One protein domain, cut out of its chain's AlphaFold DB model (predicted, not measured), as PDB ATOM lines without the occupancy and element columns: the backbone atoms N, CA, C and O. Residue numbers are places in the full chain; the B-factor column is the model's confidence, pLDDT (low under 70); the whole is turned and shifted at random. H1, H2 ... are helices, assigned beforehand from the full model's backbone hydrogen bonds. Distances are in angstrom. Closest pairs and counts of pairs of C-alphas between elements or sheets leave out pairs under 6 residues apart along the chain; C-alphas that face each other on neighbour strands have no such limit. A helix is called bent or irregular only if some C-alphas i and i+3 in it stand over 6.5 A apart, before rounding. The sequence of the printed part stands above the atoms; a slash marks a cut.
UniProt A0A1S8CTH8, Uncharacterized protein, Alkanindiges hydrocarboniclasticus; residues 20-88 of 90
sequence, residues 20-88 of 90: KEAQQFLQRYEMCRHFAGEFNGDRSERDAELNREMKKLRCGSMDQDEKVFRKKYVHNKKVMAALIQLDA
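Overview. This is residues 20 to 88 of the 90 residues of an uncharacterized protein of Alkanindiges hydrocarboniclasticus (UniProt A0A1S8CTH8). H1, H3 and H4 form a three-helix body, their centres in a triangle, and H2 prolongs it at one end, where residues 40 to 45 stick out. The printed part has 69 residues with four named helices, H1 to H4, and no named strand: all helix. It is a rod of 43 by 21 by 18 A, only just loose, close to compact, with a radius of gyration of the C-alphas of 13.5 A.

Arrangement. H1, residues 20 to 36, and H2, residues 45 to 56, form a hairpin and only just touch, with 3 pairs of C-alphas within 8 A, the closest Cys 32 and Met 54, 6.3 A. H1 touches H3, residues 59 to 73, the closest C-alphas being Cys 32 and Cys 59, 5.6 A. H1 touches H4, residues 77 to 87, at a shallow tilt of 9 degrees, the same way, the closest C-alphas being Leu 26 and Leu 83, 6.8 A. Every O i to N i+4 pair is within hydrogen-bond range in H1, H2 and H4, and 9 of 11 in H3.

Along the chain. H1 runs 24.4 A from C-alpha 20 at (66.935, 30.764, 111.752), H2 16.8 A, irregular H3 20.1 A, with C-alphas 60 and 63 7.7 A apart, and H4 15.0 A to C-alpha 87 at (55.860, 16.730, 102.980).

Size, cuts and confidence. The printed part has no cut, no link is long, and no printed residue is under 70 in pLDDT.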
ATOM      1  N   LYS A  20      68.093  30.351 110.933       94.31
ATOM      2  CA  LYS A  20      66.935  30.764 111.752       94.31
ATOM      3  C   LYS A  20      65.673  31.005 110.920       94.31
ATOM      4  O   LYS A  20      64.597  30.546 111.284       94.31
ATOM      5  N   GLU A  21      65.813  31.667 109.776       94.94
ATOM      6  CA  GLU A  21      64.704  31.903 108.848       94.94
ATOM      7  C   GLU A  21      64.110  30.590 108.314       94.94
ATOM      8  O   GLU A  21      62.894  30.462 108.193       94.94
ATOM      9  N   ALA A  22      64.952  29.586 108.049       95.94
ATOM     10  CA  ALA A  22      64.481  28.273 107.629       95.94
ATOM     11  C   ALA A  22      63.742  27.536 108.740       95.94
ATOM     12  O   ALA A  22      62.698  26.946 108.479       95.94
ATOM     13  N   GLN A  23      64.221  27.627 109.980       96.00
ATOM     14  CA  GLN A  23      63.508  27.073 111.131       96.00
ATOM     15  C   GLN A  23      62.122  27.711 111.286       96.00
ATOM     16  O   GLN A  23      61.134  26.998 111.431       96.00
ATOM     17  N   GLN A  24      62.039  29.041 111.189       96.06
ATOM     18  CA  GLN A  24      60.780  29.783 111.299       96.06
ATOM     19  C   GLN A  24      59.796  29.420 110.183       96.06
ATOM     20  O   GLN A  24      58.610  29.226 110.450       96.06
ATOM     21  N   PHE A  25      60.279  29.301 108.942       97.12
ATOM     22  CA  PHE A  25      59.447  28.855 107.829       97.12
ATOM     23  C   PHE A  25      58.922  27.434 108.063       97.12
ATOM     24  O   PHE A  25      57.714  27.232 108.016       97.12
ATOM     25  N   LEU A  26      59.807  26.477 108.366       96.31
ATOM     26  CA  LEU A  26      59.445  25.068 108.545       96.31
ATOM     27  C   LEU A  26      58.484  24.864 109.723       96.31
ATOM     28  O   LEU A  26      57.546  24.084 109.613       96.31
ATOM     29  N   GLN A  27      58.672  25.598 110.823       95.88
ATOM     30  CA  GLN A  27      57.751  25.567 111.960       95.88
ATOM     31  C   GLN A  27      56.362  26.077 111.565       95.88
ATOM     32  O   GLN A  27      55.354  25.452 111.875       95.88
ATOM     33  N   ARG A  28      56.289  27.207 110.854       97.50
ATOM     34  CA  ARG A  28      55.009  27.754 110.387       97.50
ATOM     35  C   ARG A  28      54.335  26.821 109.380       97.50
ATOM     36  O   ARG A  28      53.122  26.650 109.436       97.50
ATOM     37  N   TYR A  29      55.120  26.214 108.493       96.38
ATOM     38  CA  TYR A  29      54.670  25.231 107.510       96.38
ATOM     39  C   TYR A  29      54.003  24.024 108.182       96.38
ATOM     40  O   TYR A  29      52.860  23.690 107.876       96.38
ATOM     41  N   GLU A  30      54.690  23.432 109.161       95.38
ATOM     42  CA  GLU A  30      54.203  22.314 109.974       95.38
ATOM     43  C   GLU A  30      52.902  22.665 110.711       95.38
ATOM     44  O   GLU A  30      51.927  21.922 110.616       95.38
ATOM     45  N   MET A  31      52.838  23.833 111.359       95.44
ATOM     46  CA  MET A  31      51.630  24.278 112.068       95.44
ATOM     47  C   MET A  31      50.437  24.496 111.131       95.44
ATOM     48  O   MET A  31      49.318  24.114 111.463       95.44
ATOM     49  N   CYS A  32      50.655  25.084 109.952       96.31
ATOM     50  CA  CYS A  32      49.580  25.265 108.977       96.31
ATOM     51  C   CYS A  32      49.015  23.927 108.496       96.31
ATOM     52  O   CYS A  32      47.800  23.798 108.355       96.31
ATOM     53  N   ARG A  33      49.874  22.927 108.281       93.19
ATOM     54  CA  ARG A  33      49.436  21.583 107.892       93.19
ATOM     55  C   ARG A  33      48.725  20.846 109.017       93.19
ATOM     56  O   ARG A  33      47.725  20.190 108.752       93.19
ATOM     57  N   HIS A  34      49.211  20.988 110.247       93.56
ATOM     58  CA  HIS A  34      48.557  20.436 111.428       93.56
ATOM     59  C   HIS A  34      47.116  20.950 111.544       93.56
ATOM     60  O   HIS A  34      46.192  20.145 111.521       93.56
ATOM     61  N   PHE A  35      46.912  22.272 111.531       94.44
ATOM     62  CA  PHE A  35      45.567  22.846 111.632       94.44
ATOM     63  C   PHE A  35      44.676  22.547 110.426       94.44
ATOM     64  O   PHE A  35      43.478  22.354 110.604       94.44
ATOM     65  N   ALA A  36      45.231  22.467 109.213       92.38
ATOM     66  CA  ALA A  36      44.457  22.077 108.035       92.38
ATOM     67  C   ALA A  36      43.859  20.664 108.175       92.38
ATOM     68  O   ALA A  36      42.749  20.427 107.711       92.38
ATOM     69  N   GLY A  37      44.572  19.749 108.842       92.62
ATOM     70  CA  GLY A  37      44.088  18.398 109.133       92.62
ATOM     71  C   GLY A  37      43.043  18.318 110.250       92.62
ATOM     72  O   GLY A  37      42.450  17.259 110.428       92.62
ATOM     73  N   GLU A  38      42.808  19.403 110.993       94.12
ATOM     74  CA  GLU A  38      41.822  19.449 112.083       94.12
ATOM     75  C   GLU A  38      40.453  20.005 111.659       94.12
ATOM     76  O   GLU A  38      39.525  20.006 112.467       94.12
ATOM     77  N   PHE A  39      40.307  20.497 110.424       93.38
ATOM     78  CA  PHE A  39      39.026  21.013 109.937       93.38
ATOM     79  C   PHE A  39      38.005  19.891 109.755       93.38
ATOM     80  O   PHE A  39      38.234  18.952 108.992       93.38
ATOM     81  N   ASN A  40      36.835  20.048 110.378       92.12
ATOM     82  CA  ASN A  40      35.705  19.137 110.186       92.12
ATOM     83  C   ASN A  40      34.837  19.549 108.988       92.12
ATOM     84  O   ASN A  40      34.124  18.721 108.423       92.12
ATOM     85  N   GLY A  41      34.886  20.826 108.592       91.56
ATOM     86  CA  GLY A  41      34.090  21.365 107.485       91.56
ATOM     87  C   GLY A  41      32.601  21.513 107.817       91.56
ATOM     88  O   GLY A  41      31.780  21.693 106.917       91.56
ATOM     89  N   ASP A  42      32.241  21.443 109.097       94.56
ATOM     90  CA  ASP A  42      30.868  21.467 109.601       94.56
ATOM     91  C   ASP A  42      30.407  22.872 110.017       94.56
ATOM     92  O   ASP A  42      29.248  23.061 110.397       94.56
ATOM     93  N   ARG A  43      31.285  23.881 109.886       93.06
ATOM     94  CA  ARG A  43      31.059  25.267 110.339       93.06
ATOM     95  C   ARG A  43      30.862  25.370 111.857       93.06
ATOM     96  O   ARG A  43      30.224  26.312 112.328       93.06
ATOM     97  N   SER A  44      31.411  24.424 112.614       96.56
ATOM     98  CA  SER A  44      31.445  24.470 114.074       96.56
ATOM     99  C   SER A  44      32.242  25.665 114.605       96.56
ATOM    100  O   SER A  44      33.026  26.317 113.906       96.56
ATOM    101  N   GLU A  45      32.093  25.931 115.903       96.75
ATOM    102  CA  GLU A  45      32.945  26.889 116.612       96.75
ATOM    103  C   GLU A  45      34.430  26.517 116.519       96.75
ATOM    104  O   GLU A  45      35.281  27.409 116.449       96.75
ATOM    105  N   ARG A  46      34.734  25.213 116.442       95.44
ATOM    106  CA  ARG A  46      36.095  24.715 116.249       95.44
ATOM    107  C   ARG A  46      36.649  25.116 114.886       95.44
ATOM    108  O   ARG A  46      37.728  25.697 114.838       95.44
ATOM    109  N   ASP A  47      35.902  24.921 113.800       96.19
ATOM    110  CA  ASP A  47      36.306  25.391 112.467       96.19
ATOM    111  C   ASP A  47      36.529  26.919 112.446       96.19
ATOM    112  O   ASP A  47      37.445  27.431 111.794       96.19
ATOM    113  N   ALA A  48      35.713  27.684 113.181       96.94
ATOM    114  CA  ALA A  48      35.896  29.130 113.308       96.94
ATOM    115  C   ALA A  48      37.170  29.498 114.095       96.94
ATOM    116  O   ALA A  48      37.839  30.479 113.758       96.94
ATOM    117  N   GLU A  49      37.517  28.739 115.135       96.44
ATOM    118  CA  GLU A  49      38.769  28.882 115.884       96.44
ATOM    119  C   GLU A  49      39.989  28.563 115.018       96.44
ATOM    120  O   GLU A  49      40.889  29.401 114.905       96.44
ATOM    121  N   LEU A  50      39.974  27.422 114.330       96.69
ATOM    122  CA  LEU A  50      41.045  27.003 113.428       96.69
ATOM    123  C   LEU A  50      41.283  28.036 112.324       96.69
ATOM    124  O   LEU A  50      42.426  28.404 112.052       96.69
ATOM    125  N   ASN A  51      40.217  28.608 111.757       96.31
ATOM    126  CA  ASN A  51      40.329  29.698 110.785       96.31
ATOM    127  C   ASN A  51      41.060  30.929 111.349       96.31
ATOM    128  O   ASN A  51      41.866  31.552 110.649       96.31
ATOM    129  N   ARG A  52      40.807  31.299 112.613       97.50
ATOM    130  CA  ARG A  52      41.508  32.420 113.263       97.50
ATOM    131  C   ARG A  52      42.989  32.109 113.449       97.50
ATOM    132  O   ARG A  52      43.815  32.972 113.149       97.50
ATOM    133  N   GLU A  53      43.330  30.902 113.892       96.62
ATOM    134  CA  GLU A  53      44.726  30.483 114.067       96.62
ATOM    135  C   GLU A  53      45.478  30.419 112.732       96.62
ATOM    136  O   GLU A  53      46.554  31.008 112.592       96.62
ATOM    137  N   MET A  54      44.871  29.838 111.694       96.69
ATOM    138  CA  MET A  54      45.453  29.818 110.349       96.69
ATOM    139  C   MET A  54      45.662  31.227 109.783       96.69
ATOM    140  O   MET A  54      46.669  31.488 109.116       96.69
ATOM    141  N   LYS A  55      44.754  32.169 110.071       97.62
ATOM    142  CA  LYS A  55      44.914  33.575 109.677       97.62
ATOM    143  C   LYS A  55      46.083  34.241 110.407       97.62
ATOM    144  O   LYS A  55      46.873  34.922 109.753       97.62
ATOM    145  N   LYS A  56      46.237  34.024 111.720       96.75
ATOM    146  CA  LYS A  56      47.376  34.543 112.508       96.75
ATOM    147  C   LYS A  56      48.714  34.017 111.982       96.75
ATOM    148  O   LYS A  56      49.663  34.786 111.842       96.75
ATOM    149  N   LEU A  57      48.770  32.737 111.621       96.62
ATOM    150  CA  LEU A  57      49.947  32.099 111.021       96.62
ATOM    151  C   LEU A  57      50.149  32.438 109.538       96.62
ATOM    152  O   LEU A  57      51.154  32.041 108.945       96.62
ATOM    153  N   ARG A  58      49.224  33.183 108.923       97.06
ATOM    154  CA  ARG A  58      49.250  33.524 107.495       97.06
ATOM    155  C   ARG A  58      49.322  32.280 106.599       97.06
ATOM    156  O   ARG A  58      50.025  32.284 105.593       97.06
ATOM    157  N   CYS A  59      48.591  31.220 106.940       97.12
ATOM    158  CA  CYS A  59      48.597  29.979 106.161       97.12
ATOM    159  C   CYS A  59      48.072  30.170 104.727       97.12
ATOM    160  O   CYS A  59      48.471  29.438 103.831       97.12
ATOM    161  N   GLY A  60      47.254  31.200 104.474       95.44
ATOM    162  CA  GLY A  60      46.759  31.522 103.129       95.44
ATOM    163  C   GLY A  60      47.832  31.964 102.123       95.44
ATOM    164  O   GLY A  60      47.559  31.963 100.928       95.44
ATOM    165  N   SER A  61      49.043  32.333 102.565       96.62
ATOM    166  CA  SER A  61      50.177  32.613 101.664       96.62
ATOM    167  C   SER A  61      51.158  31.446 101.538       96.62
ATOM    168  O   SER A  61      52.181  31.597 100.868       96.62
ATOM    169  N   MET A  62      50.882  30.299 102.174       95.94
ATOM    170  CA  MET A  62      51.883  29.247 102.359       95.94
ATOM    171  C   MET A  62      52.395  28.671 101.037       95.94
ATOM    172  O   MET A  62      53.602  28.518 100.894       95.94
ATOM    173  N   ASP A  63      51.532  28.463 100.043       94.25
ATOM    174  CA  ASP A  63      51.940  27.942  98.729       94.25
ATOM    175  C   ASP A  63      52.967  28.844  98.033       94.25
ATOM    176  O   ASP A  63      53.937  28.383  97.421       94.25
ATOM    177  N   GLN A  64      52.761  30.160  98.109       97.56
ATOM    178  CA  GLN A  64      53.681  31.126  97.519       97.56
ATOM    179  C   GLN A  64      54.978  31.203  98.327       97.56
ATOM    180  O   GLN A  64      56.066  31.224  97.743       97.56
ATOM    181  N   ASP A  65      54.871  31.208  99.656       97.50
ATOM    182  CA  ASP A  65      56.020  31.239 100.556       97.50
ATOM    183  C   ASP A  65      56.891  29.981 100.380       97.50
ATOM    184  O   ASP A  65      58.115  30.084 100.334       97.50
ATOM    185  N   GLU A  66      56.280  28.808 100.191       96.94
ATOM    186  CA  GLU A  66      56.964  27.541  99.929       96.94
ATOM    187  C   GLU A  66      57.724  27.574  98.600       96.94
ATOM    188  O   GLU A  66      58.895  27.199  98.546       96.94
ATOM    189  N   LYS A  67      57.120  28.096  97.524       97.88
ATOM    190  CA  LYS A  67      57.817  28.262  96.234       97.88
ATOM    191  C   LYS A  67      59.054  29.148  96.369       97.88
ATOM    192  O   LYS A  67      60.106  28.827  95.812       97.88
ATOM    193  N   VAL A  68      58.938  30.262  97.093       98.00
ATOM    194  CA  VAL A  68      60.070  31.166  97.358       98.00
ATOM    195  C   VAL A  68      61.128  30.461  98.204       98.00
ATOM    196  O   VAL A  68      62.316  30.513  97.877       98.00
ATOM    197  N   PHE A  69      60.704  29.741  99.241       97.44
ATOM    198  CA  PHE A  69      61.577  28.980 100.121       97.44
ATOM    199  C   PHE A  69      62.379  27.910  99.370       97.44
ATOM    200  O   PHE A  69      63.607  27.872  99.479       97.44
ATOM    201  N   ARG A  70      61.712  27.095  98.541       97.56
ATOM    202  CA  ARG A  70      62.350  26.061  97.714       97.56
ATOM    203  C   ARG A  70      63.385  26.654  96.770       97.56
ATOM    204  O   ARG A  70      64.474  26.106  96.657       97.56
ATOM    205  N   LYS A  71      63.088  27.792  96.132       98.12
ATOM    206  CA  LYS A  71      64.053  28.497  95.269       98.12
ATOM    207  C   LYS A  71      65.268  28.987  96.057       98.12
ATOM    208  O   LYS A  71      66.394  28.790  95.617       98.12
ATOM    209  N   LYS A  72      65.050  29.591  97.230       97.75
ATOM    210  CA  LYS A  72      66.123  30.136  98.079       97.75
ATOM    211  C   LYS A  72      67.066  29.055  98.609       97.75
ATOM    212  O   LYS A  72      68.273  29.270  98.663       97.75
ATOM    213  N   TYR A  73      66.527  27.898  98.990       97.12
ATOM    214  CA  TYR A  73      67.287  26.816  99.617       97.12
ATOM    215  C   TYR A  73      67.561  25.625  98.694       97.12
ATOM    216  O   TYR A  73      68.029  24.598  99.177       97.12
ATOM    217  N   VAL A  74      67.357  25.757  97.378       97.06
ATOM    218  CA  VAL A  74      67.473  24.650  96.407       97.06
ATOM    219  C   VAL A  74      68.812  23.898  96.486       97.06
ATOM    220  O   VAL A  74      68.854  22.681  96.325       97.06
ATOM    221  N   HIS A  75      69.907  24.591  96.807       96.38
ATOM    222  CA  HIS A  75      71.241  23.993  96.950       96.38
ATOM    223  C   HIS A  75      71.588  23.572  98.390       96.38
ATOM    224  O   HIS A  75      72.619  22.940  98.624       96.38
ATOM    225  N   ASN A  76      70.736  23.878  99.372       96.25
ATOM    226  CA  ASN A  76      70.922  23.480 100.763       96.25
ATOM    227  C   ASN A  76      70.212  22.148 101.039       96.25
ATOM    228  O   ASN A  76      69.048  22.105 101.439       96.25
ATOM    229  N   LYS A  77      70.954  21.047 100.875       94.69
ATOM    230  CA  LYS A  77      70.439  19.679 101.051       94.69
ATOM    231  C   LYS A  77      69.785  19.444 102.417       94.69
ATOM    232  O   LYS A  77      68.775  18.759 102.478       94.69
ATOM    233  N   LYS A  78      70.328  20.016 103.501       94.50
ATOM    234  CA  LYS A  78      69.783  19.828 104.858       94.50
ATOM    235  C   LYS A  78      68.428  20.517 105.024       94.50
ATOM    236  O   LYS A  78      67.503  19.918 105.558       94.50
ATOM    237  N   VAL A  79      68.307  21.755 104.541       95.62
ATOM    238  CA  VAL A  79      67.043  22.505 104.595       95.62
ATOM    239  C   VAL A  79      65.983  21.853 103.706       95.62
ATOM    240  O   VAL A  79      64.850  21.672 104.142       95.62
ATOM    241  N   MET A  80      66.353  21.443 102.491       95.75
ATOM    242  CA  MET A  80      65.421  20.773 101.581       95.75
ATOM    243  C   MET A  80      64.985  19.400 102.095       95.75
ATOM    244  O   MET A  80      63.811  19.070 101.977       95.75
ATOM    245  N   ALA A  81      65.885  18.628 102.713       94.31
ATOM    246  CA  ALA A  81      65.523  17.365 103.356       94.31
ATOM    247  C   ALA A  81      64.506  17.572 104.488       94.31
ATOM    248  O   ALA A  81      63.550  16.810 104.585       94.31
ATOM    249  N   ALA A  82      64.664  18.628 105.296       94.38
ATOM    250  CA  ALA A  82      63.705  18.951 106.349       94.38
ATOM    251  C   ALA A  82      62.315  19.305 105.789       94.38
ATOM    252  O   ALA A  82      61.315  18.887 106.361       94.38
ATOM    253  N   LEU A  83      62.241  20.027 104.663       94.62
ATOM    254  CA  LEU A  83      60.967  20.297 103.987       94.62
ATOM    255  C   LEU A  83      60.332  19.011 103.438       94.62
ATOM    256  O   LEU A  83      59.172  18.741 103.712       94.62
ATOM    257  N   ILE A  84      61.111  18.182 102.734       93.12
ATOM    258  CA  ILE A  84      60.636  16.904 102.175       93.12
ATOM    259  C   ILE A  84      60.114  15.973 103.275       93.12
ATOM    260  O   ILE A  84      59.113  15.293 103.082       93.12
ATOM    261  N   GLN A  85      60.776  15.945 104.432       91.44
ATOM    262  CA  GLN A  85      60.337  15.130 105.559       91.44
ATOM    263  C   GLN A  85      59.000  15.605 106.134       91.44
ATOM    264  O   GLN A  85      58.206  14.771 106.555       91.44
ATOM    265  N   LEU A  86      58.734  16.916 106.136       90.50
ATOM    266  CA  LEU A  86      57.409  17.421 106.487       90.50
ATOM    267  C   LEU A  86      56.384  16.996 105.428       90.50
ATOM    268  O   LEU A  86      55.299  16.566 105.795       90.50
ATOM    269  N   ASP A  87      56.722  17.067 104.136       86.12
ATOM    270  CA  ASP A  87      55.860  16.730 102.980       86.12
ATOM    271  C   ASP A  87      55.486  15.260 102.834       86.12
ATOM    272  O   ASP A  87      54.499  14.956 102.162       86.12
ATOM    273  N   ALA A  88      56.237  14.358 103.455       78.94
ATOM    274  CA  ALA A  88      55.980  12.934 103.348       78.94
ATOM    275  C   ALA A  88      54.561  12.591 103.859       78.94
ATOM    276  O   ALA A  88      54.208  12.968 104.981       78.94
TER     277      ALA A  88